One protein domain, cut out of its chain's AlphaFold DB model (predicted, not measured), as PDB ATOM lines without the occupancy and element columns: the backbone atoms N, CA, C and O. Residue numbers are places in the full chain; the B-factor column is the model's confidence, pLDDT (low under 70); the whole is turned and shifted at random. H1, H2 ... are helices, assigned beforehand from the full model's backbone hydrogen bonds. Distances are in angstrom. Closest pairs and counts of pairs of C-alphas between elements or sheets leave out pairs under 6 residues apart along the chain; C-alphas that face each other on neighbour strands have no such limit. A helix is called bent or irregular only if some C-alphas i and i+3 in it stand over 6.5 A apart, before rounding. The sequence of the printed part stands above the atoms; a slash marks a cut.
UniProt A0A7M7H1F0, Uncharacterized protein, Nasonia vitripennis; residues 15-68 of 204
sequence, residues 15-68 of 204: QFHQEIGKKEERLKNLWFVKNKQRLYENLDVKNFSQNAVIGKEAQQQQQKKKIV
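AT A GLANCE: This is residues 15 to 68 of the 204 residues of an uncharacterized protein of Nasonia vitripennis (UniProt A0A7M7H1F0). Two helices make a wide, open V: the long, kinked H1 and the shorter H2 come near each other only at the corner, where a tight link joins them. The space between the arms is empty. The printed part has 54 residues with two named helices, H1 then H2, and no named strand; the class is all helix. It is extended, with a radius of gyration of the C-alphas of 16.4 A, and flat, spanning 42 by 36 by 15 A.

IN THESE COORDINATES: H1, residues 15 to 43, is 37.3 A long and begins at C-alpha 15 (135.878, 120.606, 136.544). It has a kink of 64 degrees near residue 37 and is irregular: C-alphas 34 and 37 are 7.9 A apart. H2, residues 48 to 66, is 26.5 A long and ends at C-alpha 66 (105.875, 116.911, 109.574).

HOW THE PARTS SIT: H1 and H2 are close but not clearly touching; their closest C-alphas, of Asn 42 and Phe 48, are 6.5 A apart. They run opposite ways at a steep tilt of 67 degrees, only just short of about perpendicular. In H2 every O i to N i+4 pair is within hydrogen-bond range; in H1, 23 of 25.

THE WHOLE: The two farthest C-alphas, of Gln 15 and Val 68, are 44.0 A apart. The printed part has no cut. Residues 43 to 68 have pLDDT under 70.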
ATOM      1  N   GLN A  15     135.299 119.802 137.628       91.19
ATOM      2  CA  GLN A  15     135.878 120.606 136.544       91.19
ATOM      3  C   GLN A  15     135.130 120.418 135.221       91.19
ATOM      4  O   GLN A  15     134.805 121.398 134.555       91.19
ATOM      5  N   PHE A  16     134.781 119.178 134.869       93.94
ATOM      6  CA  PHE A  16     134.007 118.890 133.663       93.94
ATOM      7  C   PHE A  16     132.641 119.596 133.664       93.94
ATOM      8  O   PHE A  16     132.258 120.219 132.673       93.94
ATOM      9  N   HIS A  17     131.922 119.566 134.788       90.00
ATOM     10  CA  HIS A  17     130.643 120.267 134.914       90.00
ATOM     11  C   HIS A  17     130.795 121.793 134.871       90.00
ATOM     12  O   HIS A  17     129.987 122.469 134.233       90.00
ATOM     13  N   GLN A  18     131.850 122.338 135.480       95.19
ATOM     14  CA  GLN A  18     132.158 123.767 135.394       95.19
ATOM     15  C   GLN A  18     132.480 124.197 133.958       95.19
ATOM     16  O   GLN A  18     132.026 125.249 133.514       95.19
ATOM     17  N   GLU A  19     133.233 123.392 133.207       96.38
ATOM     18  CA  GLU A  19     133.512 123.665 131.797       96.38
ATOM     19  C   GLU A  19     132.251 123.643 130.938       96.38
ATOM     20  O   GLU A  19     132.098 124.497 130.063       96.38
ATOM     21  N   ILE A  20     131.343 122.693 131.183       96.50
ATOM     22  CA  ILE A  20     130.040 122.655 130.511       96.50
ATOM     23  C   ILE A  20     129.267 123.940 130.801       96.50
ATOM     24  O   ILE A  20     128.840 124.601 129.857       96.50
ATOM     25  N   GLY A  21     129.163 124.340 132.074       96.44
ATOM     26  CA  GLY A  21     128.483 125.576 132.465       96.44
ATOM     27  C   GLY A  21     129.060 126.807 131.759       96.44
ATOM     28  O   GLY A  21     128.327 127.555 131.117       96.44
ATOM     29  N   LYS A  22     130.392 126.953 131.755       97.00
ATOM     30  CA  LYS A  22     131.085 128.056 131.065       97.00
ATOM     31  C   LYS A  22     130.832 128.061 129.555       97.00
ATOM     32  O   LYS A  22     130.674 129.125 128.954       97.00
ATOM     33  N   LYS A  23     130.805 126.887 128.915       97.31
ATOM     34  CA  LYS A  23     130.519 126.758 127.475       97.31
ATOM     35  C   LYS A  23     129.073 127.136 127.167       97.31
ATOM     36  O   LYS A  23     128.838 127.877 126.213       97.31
ATOM     37  N   GLU A  24     128.123 126.686 127.981       96.94
ATOM     38  CA  GLU A  24     126.716 127.060 127.846       96.94
ATOM     39  C   GLU A  24     126.505 128.565 128.021       96.94
ATOM     40  O   GLU A  24     125.841 129.185 127.194       96.94
ATOM     41  N   GLU A  25     127.094 129.172 129.052       96.94
ATOM     42  CA  GLU A  25     127.025 130.618 129.287       96.94
ATOM     43  C   GLU A  25     127.621 131.409 128.127       96.94
ATOM     44  O   GLU A  25     127.001 132.349 127.630       96.94
ATOM     45  N   ARG A  26     128.785 130.991 127.620       96.75
ATOM     46  CA  ARG A  26     129.405 131.625 126.453       96.75
ATOM     47  C   ARG A  26     128.492 131.567 125.232       96.75
ATOM     48  O   ARG A  26     128.340 132.574 124.544       96.75
ATOM     49  N   LEU A  27     127.872 130.419 124.962       96.50
ATOM     50  CA  LEU A  27     126.940 130.264 123.845       96.50
ATOM     51  C   LEU A  27     125.675 131.106 124.032       96.50
ATOM     52  O   LEU A  27     125.243 131.753 123.079       96.50
ATOM     53  N   LYS A  28     125.117 131.154 125.246       95.00
ATOM     54  CA  LYS A  28     123.972 132.015 125.583       95.00
ATOM     55  C   LYS A  28     124.309 133.488 125.369       95.00
ATOM     56  O   LYS A  28     123.532 134.192 124.732       95.00
ATOM     57  N   ASN A  29     125.486 133.931 125.807       96.00
ATOM     58  CA  ASN A  29     125.944 135.307 125.634       96.00
ATOM     59  C   ASN A  29     126.169 135.652 124.158       96.00
ATOM     60  O   ASN A  29     125.702 136.688 123.694       96.00
ATOM     61  N   LEU A  30     126.815 134.770 123.389       96.56
ATOM     62  CA  LEU A  30     126.990 134.955 121.944       96.56
ATOM     63  C   LEU A  30     125.643 135.018 121.218       96.56
ATOM     64  O   LEU A  30     125.434 135.876 120.358       96.56
ATOM     65  N   TRP A  31     124.715 134.135 121.583       95.94
ATOM     66  CA  TRP A  31     123.367 134.142 121.034       95.94
ATOM     67  C   TRP A  31     122.627 135.434 121.391       95.94
ATOM     68  O   TRP A  31     122.014 136.038 120.513       95.94
ATOM     69  N   PHE A  32     122.719 135.890 122.640       95.56
ATOM     70  CA  PHE A  32     122.080 137.120 123.097       95.56
ATOM     71  C   PHE A  32     122.636 138.336 122.361       95.56
ATOM     72  O   PHE A  32     121.865 139.103 121.797       95.56
ATOM     73  N   VAL A  33     123.961 138.476 122.257       94.56
ATOM     74  CA  VAL A  33     124.596 139.575 121.510       94.56
ATOM     75  C   VAL A  33     124.146 139.583 120.050       94.56
ATOM     76  O   VAL A  33     123.836 140.649 119.518       94.56
ATOM     77  N   LYS A  34     124.044 138.406 119.421       95.75
ATOM     78  CA  LYS A  34     123.577 138.262 118.037       95.75
ATOM     79  C   LYS A  34     122.094 138.612 117.862       95.75
ATOM     80  O   LYS A  34     121.714 139.092 116.801       95.75
ATOM     81  N   ASN A  35     121.256 138.372 118.872       93.12
ATOM     82  CA  ASN A  35     119.799 138.534 118.783       93.12
ATOM     83  C   ASN A  35     119.245 139.708 119.614       93.12
ATOM     84  O   ASN A  35     118.029 139.867 119.692       93.12
ATOM     85  N   LYS A  36     120.103 140.550 120.205       90.38
ATOM     86  CA  LYS A  36     119.685 141.626 121.119       90.38
ATOM     87  C   LYS A  36     118.733 142.637 120.475       90.38
ATOM     88  O   LYS A  36     117.748 143.005 121.095       90.38
ATOM     89  N   GLN A  37     118.988 143.044 119.228       87.81
ATOM     90  CA  GLN A  37     118.153 144.024 118.514       87.81
ATOM     91  C   GLN A  37     116.742 143.480 118.284       87.81
ATOM     92  O   GLN A  37     115.772 144.112 118.682       87.81
ATOM     93  N   ARG A  38     116.643 142.235 117.798       86.00
ATOM     94  CA  ARG A  38     115.364 141.528 117.656       86.00
ATOM     95  C   ARG A  38     114.622 141.405 118.982       86.00
ATOM     96  O   ARG A  38     113.400 141.436 118.993       86.00
ATOM     97  N   LEU A  39     115.324 141.211 120.099       81.00
ATOM     98  CA  LEU A  39     114.678 141.137 121.410       81.00
ATOM     99  C   LEU A  39     114.080 142.486 121.819       81.00
ATOM    100  O   LEU A  39     112.929 142.504 122.235       81.00
ATOM    101  N   TYR A  40     114.809 143.591 121.654       83.00
ATOM    102  CA  TYR A  40     114.287 144.926 121.964       83.00
ATOM    103  C   TYR A  40     113.095 145.303 121.077       83.00
ATOM    104  O   TYR A  40     112.057 145.693 121.600       83.00
ATOM    105  N   GLU A  41     113.185 145.054 119.768       83.00
ATOM    106  CA  GLU A  41     112.080 145.270 118.821       83.00
ATOM    107  C   GLU A  41     110.818 144.480 119.202       83.00
ATOM    108  O   GLU A  41     109.703 144.963 119.041       83.00
ATOM    109  N   ASN A  42     110.984 143.263 119.730       75.56
ATOM    110  CA  ASN A  42     109.869 142.418 120.144       75.56
ATOM    111  C   ASN A  42     109.310 142.765 121.536       75.56
ATOM    112  O   ASN A  42     108.160 142.431 121.813       75.56
ATOM    113  N   LEU A  43     110.095 143.406 122.407       69.50
ATOM    114  CA  LEU A  43     109.658 143.844 123.738       69.50
ATOM    115  C   LEU A  43     108.800 145.116 123.678       69.50
ATOM    116  O   LEU A  43     107.874 145.248 124.475       69.50
ATOM    117  N   ASP A  44     109.054 146.002 122.710       66.06
ATOM    118  CA  ASP A  44     108.256 147.220 122.491       66.06
ATOM    119  C   ASP A  44     106.829 146.917 121.990       66.06
ATOM    120  O   ASP A  44     105.917 147.746 122.090       66.06
ATOM    121  N   VAL A  45     106.587 145.698 121.500       65.81
ATOM    122  CA  VAL A  45     105.257 145.245 121.093       65.81
ATOM    123  C   VAL A  45     104.490 144.763 122.327       65.81
ATOM    124  O   VAL A  45     104.704 143.655 122.821       65.81
ATOM    125  N   LYS A  46     103.511 145.559 122.780       61.59
ATOM    126  CA  LYS A  46     102.633 145.293 123.946       61.59
ATOM    127  C   LYS A  46     101.929 143.914 123.961       61.59
ATOM    128  O   LYS A  46     101.390 143.526 124.991       61.59
ATOM    129  N   ASN A  47     101.979 143.153 122.862       59.59
ATOM    130  CA  ASN A  47     101.339 141.842 122.686       59.59
ATOM    131  C   ASN A  47     102.333 140.659 122.571       59.59
ATOM    132  O   ASN A  47     101.959 139.583 122.100       59.59
ATOM    133  N   PHE A  48     103.597 140.819 122.988       57.78
ATOM    134  CA  PHE A  48     104.642 139.786 122.870       57.78
ATOM    135  C   PHE A  48     104.240 138.414 123.449       57.78
ATOM    136  O   PHE A  48     104.509 137.372 122.844       57.78
ATOM    137  N   SER A  49     103.542 138.398 124.589       61.16
ATOM    138  CA  SER A  49     103.079 137.165 125.237       61.16
ATOM    139  C   SER A  49     102.060 136.393 124.392       61.16
ATOM    140  O   SER A  49     102.107 135.165 124.356       61.16
ATOM    141  N   GLN A  50     101.193 137.089 123.657       63.94
ATOM    142  CA  GLN A  50     100.176 136.472 122.805       63.94
ATOM    143  C   GLN A  50     100.813 135.858 121.552       63.94
ATOM    144  O   GLN A  50     100.560 134.698 121.229       63.94
ATOM    145  N   ASN A  51     101.743 136.573 120.913       61.09
ATOM    146  CA  ASN A  51     102.439 136.084 119.717       61.09
ATOM    147  C   ASN A  51     103.378 134.902 120.016       61.09
ATOM    148  O   ASN A  51     103.522 134.000 119.189       61.09
ATOM    149  N   ALA A  52     103.985 134.851 121.208       62.00
ATOM    150  CA  ALA A  52     104.811 133.721 121.637       62.00
ATOM    151  C   ALA A  52     103.991 132.440 121.888       62.00
ATOM    152  O   ALA A  52     104.477 131.339 121.618       62.00
ATOM    153  N   VAL A  53     102.754 132.565 122.384       63.06
ATOM    154  CA  VAL A  53     101.823 131.434 122.547       63.06
ATOM    155  C   VAL A  53     101.370 130.925 121.178       63.06
ATOM    156  O   VAL A  53     101.536 129.740 120.890       63.06
ATOM    157  N   ILE A  54     100.955 131.830 120.284       61.91
ATOM    158  CA  ILE A  54     100.549 131.499 118.908       61.91
ATOM    159  C   ILE A  54     101.702 130.834 118.135       61.91
ATOM    160  O   ILE A  54     101.503 129.841 117.436       61.91
ATOM    161  N   GLY A  55     102.937 131.319 118.300       61.41
ATOM    162  CA  GLY A  55     104.124 130.729 117.678       61.41
ATOM    163  C   GLY A  55     104.430 129.311 118.173       61.41
ATOM    164  O   GLY A  55     104.776 128.442 117.371       61.41
ATOM    165  N   LYS A  56     104.258 129.038 119.474       61.84
ATOM    166  CA  LYS A  56     104.427 127.688 120.043       61.84
ATOM    167  C   LYS A  56     103.335 126.730 119.571       61.84
ATOM    168  O   LYS A  56     103.637 125.582 119.246       61.84
ATOM    169  N   GLU A  57     102.094 127.196 119.484       61.50
ATOM    170  CA  GLU A  57     100.966 126.422 118.958       61.50
ATOM    171  C   GLU A  57     101.149 126.104 117.468       61.50
ATOM    172  O   GLU A  57     101.000 124.952 117.057       61.50
ATOM    173  N   ALA A  58     101.581 127.081 116.666       63.22
ATOM    174  CA  ALA A  58     101.890 126.890 115.251       63.22
ATOM    175  C   ALA A  58     103.070 125.926 115.039       63.22
ATOM    176  O   ALA A  58     103.013 125.061 114.163       63.22
ATOM    177  N   GLN A  59     104.119 126.002 115.867       62.44
ATOM    178  CA  GLN A  59     105.242 125.058 115.824       62.44
ATOM    179  C   GLN A  59     104.825 123.639 116.236       62.44
ATOM    180  O   GLN A  59     105.240 122.681 115.583       62.44
ATOM    181  N   GLN A  60     103.958 123.476 117.242       61.12
ATOM    182  CA  GLN A  60     103.379 122.170 117.586       61.12
ATOM    183  C   GLN A  60     102.516 121.609 116.450       61.12
ATOM    184  O   GLN A  60     102.596 120.420 116.144       61.12
ATOM    185  N   GLN A  61     101.716 122.444 115.786       60.88
ATOM    186  CA  GLN A  61     100.910 122.027 114.638       60.88
ATOM    187  C   GLN A  61     101.776 121.660 113.422       60.88
ATOM    188  O   GLN A  61     101.487 120.681 112.737       60.88
ATOM    189  N   GLN A  62     102.869 122.382 113.167       60.25
ATOM    190  CA  GLN A  62     103.818 122.044 112.100       60.25
ATOM    191  C   GLN A  62     104.625 120.777 112.408       60.25
ATOM    192  O   GLN A  62     104.866 119.987 111.498       60.25
ATOM    193  N   GLN A  63     104.999 120.527 113.667       59.31
ATOM    194  CA  GLN A  63     105.611 119.256 114.074       59.31
ATOM    195  C   GLN A  63     104.634 118.086 113.901       59.31
ATOM    196  O   GLN A  63     105.017 117.064 113.338       59.31
ATOM    197  N   LYS A  64     103.354 118.262 114.264       58.34
ATOM    198  CA  LYS A  64     102.293 117.279 113.979       58.34
ATOM    199  C   LYS A  64     102.141 117.002 112.479       58.34
ATOM    200  O   LYS A  64     101.992 115.848 112.104       58.34
ATOM    201  N   LYS A  65     102.235 118.025 111.620       56.91
ATOM    202  CA  LYS A  65     102.160 117.873 110.153       56.91
ATOM    203  C   LYS A  65     103.417 117.235 109.543       56.91
ATOM    204  O   LYS A  65     103.294 116.453 108.614       56.91
ATOM    205  N   LYS A  66     104.617 117.505 110.073       54.94
ATOM    206  CA  LYS A  66     105.875 116.911 109.574       54.94
ATOM    207  C   LYS A  66     106.043 115.430 109.936       54.94
ATOM    208  O   LYS A  66     106.711 114.721 109.193       54.94
ATOM    209  N   ILE A  67     105.412 114.951 111.013       53.41
ATOM    210  CA  ILE A  67     105.361 113.512 111.349       53.41
ATOM    211  C   ILE A  67     104.505 112.723 110.330       53.41
ATOM    212  O   ILE A  67     104.676 111.517 110.187       53.41
ATOM    213  N   VAL A  68     103.644 113.400 109.562       49.88
ATOM    214  CA  VAL A  68     102.839 112.807 108.486       49.88
ATOM    215  C   VAL A  68     103.577 112.964 107.153       49.88
ATOM    216  O   VAL A  68     103.220 113.781 106.313       49.88
TER     217      VAL A  68